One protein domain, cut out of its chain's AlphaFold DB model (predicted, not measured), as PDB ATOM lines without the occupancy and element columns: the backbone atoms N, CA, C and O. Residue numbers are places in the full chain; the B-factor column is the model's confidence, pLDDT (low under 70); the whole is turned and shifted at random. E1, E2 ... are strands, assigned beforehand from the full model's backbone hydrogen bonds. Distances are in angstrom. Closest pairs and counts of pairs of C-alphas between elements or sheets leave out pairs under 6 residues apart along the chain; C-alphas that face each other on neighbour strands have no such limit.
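What this domain is: This is residues 9 to 99 of the 207 residues of an uncharacterized protein of Fusarium pseudograminearum (strain CS3096) (UniProt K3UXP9). With little regular structure, a strongly twisted sheet of short strands, E3-E4-E5-E6-E7, a meander, each the antiparallel neighbour of the one before, has E2 of the hairpin E1 and E2 packed on E3 and E4. The printed part has 91 residues, of which only 25 are in named elements, seven strands E1 to E7 in order along the chain; there is no named helix, and the class is all strand. The whole is compact, radius of gyration of the C-alphas 12.1 A, spanning 32 by 27 by 23 A.

Where its parts are: Find C-alpha 21 at (17.488, 8.500, -31.492), where E1, residues 21 to 23, begins. Next come E2, 33 to 36, E3, 39 to 41, E4, 46 to 49, and E5, 60 to 62. E6, 86 to 90, is 13.2 A long; E7, 96 to 98, ends at (14.232, -2.496, -14.014).

How they stand to each other: Look for N and O within hydrogen-bond range: N 22 and O 35, 2.9 A, in E1-E2; N 40 and O 48, 2.8 A, in E3-E4; N 47 and O 61, 2.9 A, in E4-E5; N 62 and O 86, 2.8 A, in E5-E6; N 89 and O 97, 3.0 A, in E6-E7. The closest C-alphas of E2 and E4, Cys 35 and Cys 47, are 5.5 A apart. E1 and E7 are apart.

The domain as a whole: The printed part has no cut. E5 to E6 is a long link of 23 residues. Confidence is under 70 at residues 18, 51 to 58 and 78.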
ATOM      1  N   TYR A   9       9.234   8.750 -28.875       92.56
ATOM      2  CA  TYR A   9       8.541   9.168 -27.656       92.56
ATOM      3  C   TYR A   9       8.806   8.209 -26.494       92.56
ATOM      4  O   TYR A   9       8.868   6.992 -26.682       92.56
ATOM      5  N   TYR A  10       8.924   8.735 -25.280       92.31
ATOM      6  CA  TYR A  10       8.981   7.942 -24.048       92.31
ATOM      7  C   TYR A  10       7.566   7.595 -23.537       92.31
ATOM      8  O   TYR A  10       6.600   8.196 -24.008       92.31
ATOM      9  N   PRO A  11       7.381   6.654 -22.582       90.31
ATOM     10  CA  PRO A  11       6.040   6.288 -22.099       90.31
ATOM     11  C   PRO A  11       5.298   7.384 -21.326       90.31
ATOM     12  O   PRO A  11       4.109   7.242 -21.077       90.31
ATOM     13  N   SER A  12       5.981   8.466 -20.945       88.25
ATOM     14  CA  SER A  12       5.365   9.697 -20.431       88.25
ATOM     15  C   SER A  12       4.701  10.554 -21.521       88.25
ATOM     16  O   SER A  12       4.044  11.541 -21.206       88.25
ATOM     17  N   GLY A  13       4.888  10.213 -22.803       87.94
ATOM     18  CA  GLY A  13       4.459  11.005 -23.959       87.94
ATOM     19  C   GLY A  13       5.483  12.049 -24.426       87.94
ATOM     20  O   GLY A  13       5.309  12.606 -25.511       87.94
ATOM     21  N   ASP A  14       6.554  12.286 -23.659       89.75
ATOM     22  CA  ASP A  14       7.640  13.210 -24.011       89.75
ATOM     23  C   ASP A  14       8.374  12.778 -25.288       89.75
ATOM     24  O   ASP A  14       8.690  11.598 -25.467       89.75
ATOM     25  N   GLU A  15       8.714  13.740 -26.147       91.56
ATOM     26  CA  GLU A  15       9.526  13.497 -27.341       91.56
ATOM     27  C   GLU A  15      10.997  13.251 -26.961       91.56
ATOM     28  O   GLU A  15      11.678  14.101 -26.382       91.56
ATOM     29  N   ALA A  16      11.506  12.072 -27.308       89.50
ATOM     30  CA  ALA A  16      12.914  11.732 -27.197       89.50
ATOM     31  C   ALA A  16      13.709  12.503 -28.261       89.50
ATOM     32  O   ALA A  16      13.323  12.523 -29.429       89.50
ATOM     33  N   SER A  17      14.824  13.133 -27.869       83.81
ATOM     34  CA  SER A  17      15.589  14.049 -28.729       83.81
ATOM     35  C   SER A  17      15.955  13.408 -30.074       83.81
ATOM     36  O   SER A  17      16.847  12.559 -30.135       83.81
ATOM     37  N   SER A  18      15.279  13.827 -31.146       69.19
ATOM     38  CA  SER A  18      15.334  13.187 -32.468       69.19
ATOM     39  C   SER A  18      16.752  13.096 -33.036       69.19
ATOM     40  O   SER A  18      17.138  12.069 -33.578       69.19
ATOM     41  N   ASN A  19      17.590  14.108 -32.797       77.31
ATOM     42  CA  ASN A  19      19.003  14.113 -33.192       77.31
ATOM     43  C   ASN A  19      19.906  13.122 -32.424       77.31
ATOM     44  O   ASN A  19      21.114  13.098 -32.659       77.31
ATOM     45  N   ARG A  20      19.359  12.333 -31.489       84.56
ATOM     46  CA  ARG A  20      20.072  11.273 -30.761       84.56
ATOM     47  C   ARG A  20      19.416   9.900 -30.859       84.56
ATOM     48  O   ARG A  20      20.041   8.953 -30.399       84.56
ATOM     49  N   TYR A  21      18.210   9.772 -31.412       89.69
ATOM     50  CA  TYR A  21      17.488   8.500 -31.492       89.69
ATOM     51  C   TYR A  21      17.299   8.066 -32.945       89.69
ATOM     52  O   TYR A  21      16.780   8.823 -33.757       89.69
ATOM     53  N   SER A  22      17.682   6.831 -33.256       89.06
ATOM     54  CA  SER A  22      17.382   6.181 -34.531       89.06
ATOM     55  C   SER A  22      16.219   5.207 -34.368       89.06
ATOM     56  O   SER A  22      16.148   4.458 -33.391       89.06
ATOM     57  N   VAL A  23      15.308   5.198 -35.342       91.12
ATOM     58  CA  VAL A  23      14.271   4.165 -35.457       91.12
ATOM     59  C   VAL A  23      14.935   2.829 -35.788       91.12
ATOM     60  O   VAL A  23      15.778   2.764 -36.687       91.12
ATOM     61  N   CYS A  24      14.553   1.774 -35.071       90.12
ATOM     62  CA  CYS A  24      15.024   0.423 -35.341       90.12
ATOM     63  C   CYS A  24      14.562  -0.071 -36.715       90.12
ATOM     64  O   CYS A  24      13.460   0.250 -37.159       90.12
ATOM     65  N   ASP A  25      15.402  -0.850 -37.396       83.06
ATOM     66  CA  ASP A  25      15.006  -1.450 -38.668       83.06
ATOM     67  C   ASP A  25      14.057  -2.638 -38.454       83.06
ATOM     68  O   ASP A  25      14.200  -3.390 -37.486       83.06
ATOM     69  N   SER A  26      13.108  -2.818 -39.372       77.50
ATOM     70  CA  SER A  26      12.127  -3.908 -39.338       77.50
ATOM     71  C   SER A  26      12.767  -5.290 -39.477       77.50
ATOM     72  O   SER A  26      12.216  -6.267 -38.971       77.50
ATOM     73  N   ASP A  27      13.939  -5.368 -40.114       78.94
ATOM     74  CA  ASP A  27      14.718  -6.605 -40.230       78.94
ATOM     75  C   ASP A  27      15.373  -7.008 -38.892       78.94
ATOM     76  O   ASP A  27      15.605  -8.195 -38.633       78.94
ATOM     77  N   GLU A  28      15.625  -6.032 -38.009       78.88
ATOM     78  CA  GLU A  28      16.168  -6.274 -36.669       78.88
ATOM     79  C   GLU A  28      15.093  -6.415 -35.595       78.88
ATOM     80  O   GLU A  28      15.326  -7.117 -34.621       78.88
ATOM     81  N   THR A  29      13.911  -5.806 -35.718       82.19
ATOM     82  CA  THR A  29      12.804  -6.054 -34.780       82.19
ATOM     83  C   THR A  29      11.441  -5.698 -35.367       82.19
ATOM     84  O   THR A  29      11.286  -4.708 -36.072       82.19
ATOM     85  N   SER A  30      10.404  -6.466 -35.011       86.88
ATOM     86  CA  SER A  30       9.019  -6.142 -35.378       86.88
ATOM     87  C   SER A  30       8.393  -5.046 -34.499       86.88
ATOM     88  O   SER A  30       7.202  -4.763 -34.634       86.88
ATOM     89  N   PHE A  31       9.139  -4.494 -33.537       89.94
ATOM     90  CA  PHE A  31       8.675  -3.424 -32.659       89.94
ATOM     91  C   PHE A  31       9.017  -2.041 -33.221       89.94
ATOM     92  O   PHE A  31      10.091  -1.823 -33.771       89.94
ATOM     93  N   LYS A  32       8.152  -1.054 -32.972       91.56
ATOM     94  CA  LYS A  32       8.372   0.366 -33.309       91.56
ATOM     95  C   LYS A  32       9.381   1.073 -32.378       91.56
ATOM     96  O   LYS A  32       9.215   2.246 -32.046       91.56
ATOM     97  N   THR A  33      10.399   0.359 -31.901       92.25
ATOM     98  CA  THR A  33      11.408   0.889 -30.974       92.25
ATOM     99  C   THR A  33      12.297   1.931 -31.667       92.25
ATOM    100  O   THR A  33      12.626   1.809 -32.846       92.25
ATOM    101  N   CYS A  34      12.739   2.936 -30.910       93.62
ATOM    102  CA  CYS A  34      13.886   3.772 -31.248       93.62
ATOM    103  C   CYS A  34      14.992   3.614 -30.202       93.62
ATOM    104  O   CYS A  34      14.712   3.656 -29.000       93.62
ATOM    105  N   CYS A  35      16.247   3.541 -30.640       92.44
ATOM    106  CA  CYS A  35      17.408   3.434 -29.758       92.44
ATOM    107  C   CYS A  35      18.292   4.687 -29.801       92.44
ATOM    108  O   CYS A  35      18.413   5.316 -30.854       92.44
ATOM    109  N   PRO A  36      18.908   5.086 -28.671       89.44
ATOM    110  CA  PRO A  36      19.804   6.231 -28.646       89.44
ATOM    111  C   PRO A  36      21.139   5.871 -29.308       89.44
ATOM    112  O   PRO A  36      21.748   4.867 -28.960       89.44
ATOM    113  N   ALA A  37      21.660   6.682 -30.223       84.81
ATOM    114  CA  ALA A  37      22.986   6.448 -30.793       84.81
ATOM    115  C   ALA A  37      24.084   6.552 -29.700       84.81
ATOM    116  O   ALA A  37      24.018   7.461 -28.866       84.81
ATOM    117  N   PRO A  38      25.113   5.674 -29.674       85.25
ATOM    118  CA  PRO A  38      25.418   4.577 -30.601       85.25
ATOM    119  C   PRO A  38      25.002   3.195 -30.040       85.25
ATOM    120  O   PRO A  38      25.850   2.340 -29.776       85.25
ATOM    121  N   TRP A  39      23.710   2.983 -29.788       88.56
ATOM    122  CA  TRP A  39      23.166   1.705 -29.316       88.56
ATOM    123  C   TRP A  39      22.486   0.949 -30.464       88.56
ATOM    124  O   TRP A  39      21.833   1.552 -31.316       88.56
ATOM    125  N   THR A  40      22.616  -0.374 -30.457       89.62
ATOM    126  CA  THR A  40      22.006  -1.289 -31.427       89.62
ATOM    127  C   THR A  40      20.620  -1.725 -30.962       89.62
ATOM    128  O   THR A  40      20.384  -1.911 -29.769       89.62
ATOM    129  N   CYS A  41      19.704  -1.909 -31.909       91.06
ATOM    130  CA  CYS A  41      18.388  -2.484 -31.660       91.06
ATOM    131  C   CYS A  41      18.468  -4.008 -31.525       91.06
ATOM    132  O   CYS A  41      19.088  -4.670 -32.352       91.06
ATOM    133  N   LEU A  42      17.813  -4.567 -30.511       90.12
ATOM    134  CA  LEU A  42      17.692  -6.008 -30.310       90.12
ATOM    135  C   LEU A  42      16.323  -6.515 -30.775       90.12
ATOM    136  O   LEU A  42      15.316  -5.814 -30.670       90.12
ATOM    137  N   LYS A  43      16.265  -7.785 -31.195       89.56
ATOM    138  CA  LYS A  43      15.039  -8.443 -31.693       89.56
ATOM    139  C   LYS A  43      13.854  -8.335 -30.745       89.56
ATOM    140  O   LYS A  43      12.751  -8.040 -31.186       89.56
ATOM    141  N   ASN A  44      14.103  -8.445 -29.445       87.75
ATOM    142  CA  ASN A  44      13.121  -8.287 -28.368       87.75
ATOM    143  C   ASN A  44      12.693  -6.825 -28.077       87.75
ATOM    144  O   ASN A  44      11.970  -6.588 -27.109       87.75
ATOM    145  N   GLY A  45      13.126  -5.853 -28.886       90.69
ATOM    146  CA  GLY A  45      12.764  -4.437 -28.781       90.69
ATOM    147  C   GLY A  45      13.511  -3.652 -27.698       90.69
ATOM    148  O   GLY A  45      13.125  -2.518 -27.406       90.69
ATOM    149  N   LEU A  46      14.558  -4.233 -27.103       92.50
ATOM    150  CA  LEU A  46      15.541  -3.515 -26.285       92.50
ATOM    151  C   LEU A  46      16.582  -2.792 -27.152       92.50
ATOM    152  O   LEU A  46      16.748  -3.076 -28.335       92.50
ATOM    153  N   CYS A  47      17.330  -1.898 -26.513       92.25
ATOM    154  CA  CYS A  47      18.533  -1.272 -27.045       92.25
ATOM    155  C   CYS A  47      19.757  -1.783 -26.281       92.25
ATOM    156  O   CYS A  47      19.710  -1.826 -25.052       92.25
ATOM    157  N   GLU A  48      20.860  -2.086 -26.967       90.56
ATOM    158  CA  GLU A  48      22.147  -2.466 -26.363       90.56
ATOM    159  C   GLU A  48      23.268  -1.482 -26.721       90.56
ATOM    160  O   GLU A  48      23.448  -1.115 -27.882       90.56
ATOM    161  N   SER A  49      24.057  -1.052 -25.734       86.12
ATOM    162  CA  SER A  49      25.164  -0.123 -25.967       86.12
ATOM    163  C   SER A  49      26.407  -0.825 -26.524       86.12
ATOM    164  O   SER A  49      27.101  -1.544 -25.804       86.12
ATOM    165  N   LEU A  50      26.772  -0.503 -27.768       71.00
ATOM    166  CA  LEU A  50      27.976  -1.018 -28.443       71.00
ATOM    167  C   LEU A  50      29.303  -0.652 -27.755       71.00
ATOM    168  O   LEU A  50      30.353  -1.184 -28.102       71.00
ATOM    169  N   THR A  51      29.299   0.299 -26.819       63.06
ATOM    170  CA  THR A  51      30.539   0.928 -26.333       63.06
ATOM    171  C   THR A  51      31.336   0.092 -25.331       63.06
ATOM    172  O   THR A  51      32.445   0.495 -24.976       63.06
ATOM    173  N   GLY A  52      30.776  -0.999 -24.790       51.41
ATOM    174  CA  GLY A  52      31.379  -1.808 -23.712       51.41
ATOM    175  C   GLY A  52      31.572  -1.077 -22.369       51.41
ATOM    176  O   GLY A  52      31.815  -1.709 -21.348       51.41
ATOM    177  N   LYS A  53      31.423   0.256 -22.358       48.22
ATOM    178  CA  LYS A  53      31.459   1.158 -21.197       48.22
ATOM    179  C   LYS A  53      30.065   1.511 -20.675       48.22
ATOM    180  O   LYS A  53      29.924   2.420 -19.856       48.22
ATOM    181  N   ALA A  54      29.037   0.790 -21.119       49.88
ATOM    182  CA  ALA A  54      27.838   0.667 -20.309       49.88
ATOM    183  C   ALA A  54      28.255   0.147 -18.922       49.88
ATOM    184  O   ALA A  54      29.128  -0.716 -18.817       49.88
ATOM    185  N   ARG A  55      27.695   0.734 -17.860       53.47
ATOM    186  CA  ARG A  55      28.070   0.426 -16.468       53.47
ATOM    187  C   ARG A  55      27.977  -1.095 -16.220       53.47
ATOM    188  O   ARG A  55      27.119  -1.721 -16.848       53.47
ATOM    189  N   PRO A  56      28.764  -1.689 -15.292       53.66
ATOM    190  CA  PRO A  56      28.900  -3.150 -15.071       53.66
ATOM    191  C   PRO A  56      27.649  -3.862 -14.489       53.66
ATOM    192  O   PRO A  56      27.732  -4.820 -13.727       53.66
ATOM    193  N   ILE A  57      26.470  -3.361 -14.839       58.34
ATOM    194  CA  ILE A  57      25.144  -3.623 -14.285       58.34
ATOM    195  C   ILE A  57      24.065  -3.730 -15.374       58.34
ATOM    196  O   ILE A  57      23.070  -4.411 -15.141       58.34
ATOM    197  N   ALA A  58      24.249  -3.085 -16.538       64.25
ATOM    198  CA  ALA A  58      23.323  -3.130 -17.670       64.25
ATOM    199  C   ALA A  58      23.969  -2.606 -18.968       64.25
ATOM    200  O   ALA A  58      24.198  -1.404 -19.094       64.25
ATOM    201  N   SER A  59      24.181  -3.486 -19.957       81.81
ATOM    202  CA  SER A  59      24.424  -3.096 -21.361       81.81
ATOM    203  C   SER A  59      23.141  -2.677 -22.089       81.81
ATOM    204  O   SER A  59      23.209  -1.987 -23.107       81.81
ATOM    205  N   ILE A  60      21.984  -3.081 -21.553       89.44
ATOM    206  CA  ILE A  60      20.672  -3.042 -22.201       89.44
ATOM    207  C   ILE A  60      19.678  -2.099 -21.511       89.44
ATOM    208  O   ILE A  60      19.651  -1.954 -20.286       89.44
ATOM    209  N   ALA A  61      18.819  -1.466 -22.309       91.44
ATOM    210  CA  ALA A  61      17.778  -0.555 -21.845       91.44
ATOM    211  C   ALA A  61      16.524  -0.607 -22.729       91.44
ATOM    212  O   ALA A  61      16.582  -0.933 -23.915       91.44
ATOM    213  N   ARG A  62      15.383  -0.215 -22.159       92.62
ATOM    214  CA  ARG A  62      14.203   0.194 -22.925       92.62
ATOM    215  C   ARG A  62      14.499   1.523 -23.617       92.62
ATOM    216  O   ARG A  62      14.790   2.493 -22.919       92.62
ATOM    217  N   GLY A  63      14.378   1.554 -24.941       92.00
ATOM    218  CA  GLY A  63      14.467   2.776 -25.743       92.00
ATOM    219  C   GLY A  63      13.202   3.643 -25.698       92.00
ATOM    220  O   GLY A  63      12.409   3.590 -24.755       92.00
ATOM    221  N   ALA A  64      13.014   4.426 -26.756       93.56
ATOM    222  CA  ALA A  64      11.783   5.163 -27.046       93.56
ATOM    223  C   ALA A  64      10.916   4.395 -28.073       93.56
ATOM    224  O   ALA A  64      11.295   3.314 -28.523       93.56
ATOM    225  N   CYS A  65       9.760   4.944 -28.450       92.75
ATOM    226  CA  CYS A  65       8.808   4.365 -29.403       92.75
ATOM    227  C   CYS A  65       8.462   5.366 -30.519       92.75
ATOM    228  O   CYS A  65       8.276   6.539 -30.212       92.75
ATOM    229  N   THR A  66       8.306   4.961 -31.788       92.69
ATOM    230  CA  THR A  66       7.870   5.908 -32.849       92.69
ATOM    231  C   THR A  66       6.404   6.334 -32.729       92.69
ATOM    232  O   THR A  66       5.972   7.259 -33.410       92.69
ATOM    233  N   ASP A  67       5.608   5.625 -31.928       89.56
ATOM    234  CA  ASP A  67       4.188   5.898 -31.699       89.56
ATOM    235  C   ASP A  67       4.015   6.496 -30.297       89.56
ATOM    236  O   ASP A  67       4.335   5.851 -29.298       89.56
ATOM    237  N   GLN A  68       3.503   7.727 -30.194       90.06
ATOM    238  CA  GLN A  68       3.383   8.430 -28.904       90.06
ATOM    239  C   GLN A  68       2.434   7.715 -27.922       90.06
ATOM    240  O   GLN A  68       2.602   7.794 -26.710       90.06
ATOM    241  N   ASN A  69       1.471   6.956 -28.453       88.75
ATOM    242  CA  ASN A  69       0.546   6.094 -27.707       88.75
ATOM    243  C   ASN A  69       1.146   4.718 -27.316       88.75
ATOM    244  O   ASN A  69       0.439   3.884 -26.754       88.75
ATOM    245  N   TRP A  70       2.420   4.459 -27.642       88.12
ATOM    246  CA  TRP A  70       3.149   3.202 -27.414       88.12
ATOM    247  C   TRP A  70       2.597   1.945 -28.120       88.12
ATOM    248  O   TRP A  70       3.028   0.820 -27.850       88.12
ATOM    249  N   SER A  71       1.705   2.117 -29.099       88.44
ATOM    250  CA  SER A  71       1.213   1.042 -29.965       88.44
ATOM    251  C   SER A  71       2.337   0.447 -30.813       88.44
ATOM    252  O   SER A  71       3.067   1.156 -31.500       88.44
ATOM    253  N   GLY A  72       2.467  -0.882 -30.797       87.56
ATOM    254  CA  GLY A  72       3.527  -1.595 -31.517       87.56
ATOM    255  C   GLY A  72       4.904  -1.553 -30.842       87.56
ATOM    256  O   GLY A  72       5.873  -1.993 -31.455       87.56
ATOM    257  N   CYS A  73       5.005  -1.067 -29.602       89.62
ATOM    258  CA  CYS A  73       6.238  -1.070 -28.812       89.62
ATOM    259  C   CYS A  73       6.188  -2.088 -27.658       89.62
ATOM    260  O   CYS A  73       5.105  -2.473 -27.204       89.62
ATOM    261  N   PRO A  74       7.347  -2.583 -27.190       88.44
ATOM    262  CA  PRO A  74       7.396  -3.653 -26.206       88.44
ATOM    263  C   PRO A  74       7.068  -3.121 -24.805       88.44
ATOM    264  O   PRO A  74       7.539  -2.062 -24.385       88.44
ATOM    265  N   SER A  75       6.287  -3.887 -24.040       86.44
ATOM    266  CA  SER A  75       5.890  -3.534 -22.669       86.44
ATOM    267  C   SER A  75       7.017  -3.851 -21.670       86.44
ATOM    268  O   SER A  75       6.950  -4.797 -20.886       86.44
ATOM    269  N   ILE A  76       8.104  -3.085 -21.766       89.00
ATOM    270  CA  ILE A  76       9.322  -3.216 -20.954       89.00
ATOM    271  C   ILE A  76       9.226  -2.244 -19.780       89.00
ATOM    272  O   ILE A  76       8.931  -1.064 -19.980       89.00
ATOM    273  N   CYS A  77       9.471  -2.719 -18.555       87.88
ATOM    274  CA  CYS A  77       9.260  -1.931 -17.333       87.88
ATOM    275  C   CYS A  77       7.887  -1.219 -17.326       87.88
ATOM    276  O   CYS A  77       7.836   0.012 -17.309       87.88
ATOM    277  N   PRO A  78       6.765  -1.967 -17.386       69.94
ATOM    278  CA  PRO A  78       5.430  -1.410 -17.643       69.94
ATOM    279  C   PRO A  78       4.933  -0.415 -16.583       69.94
ATOM    280  O   PRO A  78       4.066   0.398 -16.876       69.94
ATOM    281  N   LEU A  79       5.490  -0.455 -15.369       73.25
ATOM    282  CA  LEU A  79       5.175   0.482 -14.285       73.25
ATOM    283  C   LEU A  79       5.896   1.839 -14.434       73.25
ATOM    284  O   LEU A  79       5.584   2.785 -13.719       73.25
ATOM    285  N   GLU A  80       6.862   1.953 -15.352       75.94
ATOM    286  CA  GLU A  80       7.776   3.093 -15.452       75.94
ATOM    287  C   GLU A  80       7.396   4.065 -16.576       75.94
ATOM    288  O   GLU A  80       7.978   4.025 -17.670       75.94
ATOM    289  N   GLN A  81       6.481   4.993 -16.277       80.50
ATOM    290  CA  GLN A  81       6.185   6.189 -17.088       80.50
ATOM    291  C   GLN A  81       7.315   7.233 -16.987       80.50
ATOM    292  O   GLN A  81       7.139   8.354 -16.521       80.50
ATOM    293  N   SER A  82       8.521   6.826 -17.378       82.31
ATOM    294  CA  SER A  82       9.736   7.638 -17.312       82.31
ATOM    295  C   SER A  82       9.993   8.353 -18.637       82.31
ATOM    296  O   SER A  82       9.928   7.723 -19.689       82.31
ATOM    297  N   ASN A  83      10.374   9.628 -18.568       86.62
ATOM    298  CA  ASN A  83      10.763  10.494 -19.690       86.62
ATOM    299  C   ASN A  83      12.200  10.254 -20.206       86.62
ATOM    300  O   ASN A  83      12.859  11.163 -20.710       86.62
ATOM    301  N   THR A  84      12.726   9.043 -20.022       88.12
ATOM    302  CA  THR A  84      14.066   8.646 -20.464       88.12
ATOM    303  C   THR A  84      14.144   7.134 -20.693       88.12
ATOM    304  O   THR A  84      13.254   6.376 -20.286       88.12
ATOM    305  N   SER A  85      15.216   6.684 -21.347       88.44
ATOM    306  CA  SER A  85      15.512   5.258 -21.503       88.44
ATOM    307  C   SER A  85      15.764   4.613 -20.136       88.44
ATOM    308  O   SER A  85      16.538   5.123 -19.324       88.44
ATOM    309  N   VAL A  86      15.120   3.473 -19.876       89.75
ATOM    310  CA  VAL A  86      15.214   2.759 -18.592       89.75
ATOM    311  C   VAL A  86      16.121   1.550 -18.757       89.75
ATOM    312  O   VAL A  86      15.775   0.611 -19.473       89.75
ATOM    313  N   TYR A  87      17.271   1.566 -18.079       89.62
ATOM    314  CA  TYR A  87      18.160   0.407 -17.983       89.62
ATOM    315  C   TYR A  87      17.413  -0.806 -17.426       89.62
ATOM    316  O   TYR A  87      16.632  -0.689 -16.473       89.62
ATOM    317  N   VAL A  88      17.696  -1.969 -18.002       90.19
ATOM    318  CA  VAL A  88      17.192  -3.260 -17.532       90.19
ATOM    319  C   VAL A  88      18.353  -4.214 -17.306       90.19
ATOM    320  O   VAL A  88      19.437  -4.032 -17.853       90.19
ATOM    321  N   LYS A  89      18.129  -5.258 -16.516       89.88
ATOM    322  CA  LYS A  89      19.063  -6.376 -16.381       89.88
ATOM    323  C   LYS A  89      18.336  -7.680 -16.658       89.88
ATOM    324  O   LYS A  89      17.233  -7.868 -16.148       89.88
ATOM    325  N   GLN A  90      18.950  -8.555 -17.450       89.94
ATOM    326  CA  GLN A  90      18.520  -9.944 -17.567       89.94
ATOM    327  C   GLN A  90      19.066 -10.748 -16.380       89.94
ATOM    328  O   GLN A  90      20.209 -10.556 -15.963       89.94
ATOM    329  N   CYS A  91      18.232 -11.623 -15.836       89.25
ATOM    330  CA  CYS A  91      18.531 -12.489 -14.707       89.25
ATOM    331  C   CYS A  91      18.746 -13.937 -15.159       89.25
ATOM    332  O   CYS A  91      18.348 -14.322 -16.260       89.25
ATOM    333  N   ASP A  92      19.327 -14.757 -14.282       89.50
ATOM    334  CA  ASP A  92      19.682 -16.156 -14.573       89.50
ATOM    335  C   ASP A  92      18.453 -17.045 -14.866       89.50
ATOM    336  O   ASP A  92      18.565 -18.083 -15.510       89.50
ATOM    337  N   ASP A  93      17.255 -16.610 -14.450       88.69
ATOM    338  CA  ASP A  93      15.964 -17.230 -14.778       88.69
ATOM    339  C   ASP A  93      15.377 -16.765 -16.131       88.69
ATOM    340  O   ASP A  93      14.202 -17.003 -16.422       88.69
ATOM    341  N   GLY A  94      16.174 -16.065 -16.943       88.12
ATOM    342  CA  GLY A  94      15.817 -15.541 -18.261       88.12
ATOM    343  C   GLY A  94      14.901 -14.312 -18.247       88.12
ATOM    344  O   GLY A  94      14.657 -13.738 -19.312       88.12
ATOM    345  N   LYS A  95      14.402 -13.890 -17.076       90.69
ATOM    346  CA  LYS A  95      13.530 -12.715 -16.922       90.69
ATOM    347  C   LYS A  95      14.342 -11.423 -16.834       90.69
ATOM    348  O   LYS A  95      15.564 -11.444 -16.708       90.69
ATOM    349  N   TYR A  96      13.647 -10.291 -16.874       90.75
ATOM    350  CA  TYR A  96      14.233  -8.955 -16.838       90.75
ATOM    351  C   TYR A  96      13.700  -8.157 -15.645       90.75
ATOM    352  O   TYR A  96      12.537  -8.306 -15.266       90.75
ATOM    353  N   CYS A  97      14.540  -7.295 -15.074       90.75
ATOM    354  CA  CYS A  97      14.183  -6.343 -14.019       90.75
ATOM    355  C   CYS A  97      14.680  -4.922 -14.341       90.75
ATOM    356  O   CYS A  97      15.539  -4.731 -15.205       90.75
ATOM    357  N   CYS A  98      14.094  -3.920 -13.684       90.00
ATOM    358  CA  CYS A  98      14.232  -2.496 -14.014       90.00
ATOM    359  C   CYS A  98      15.227  -1.770 -13.101       90.00
ATOM    360  O   CYS A  98      15.393  -2.148 -11.945       90.00
ATOM    361  N   ARG A  99      15.849  -0.692 -13.605       85.12
ATOM    362  CA  ARG A  99      16.794   0.170 -12.859       85.12
ATOM    363  C   ARG A  99      17.841  -0.598 -12.010       85.12
ATOM    364  O   ARG A  99      18.023  -0.273 -10.833       85.12
TER     365      ARG A  99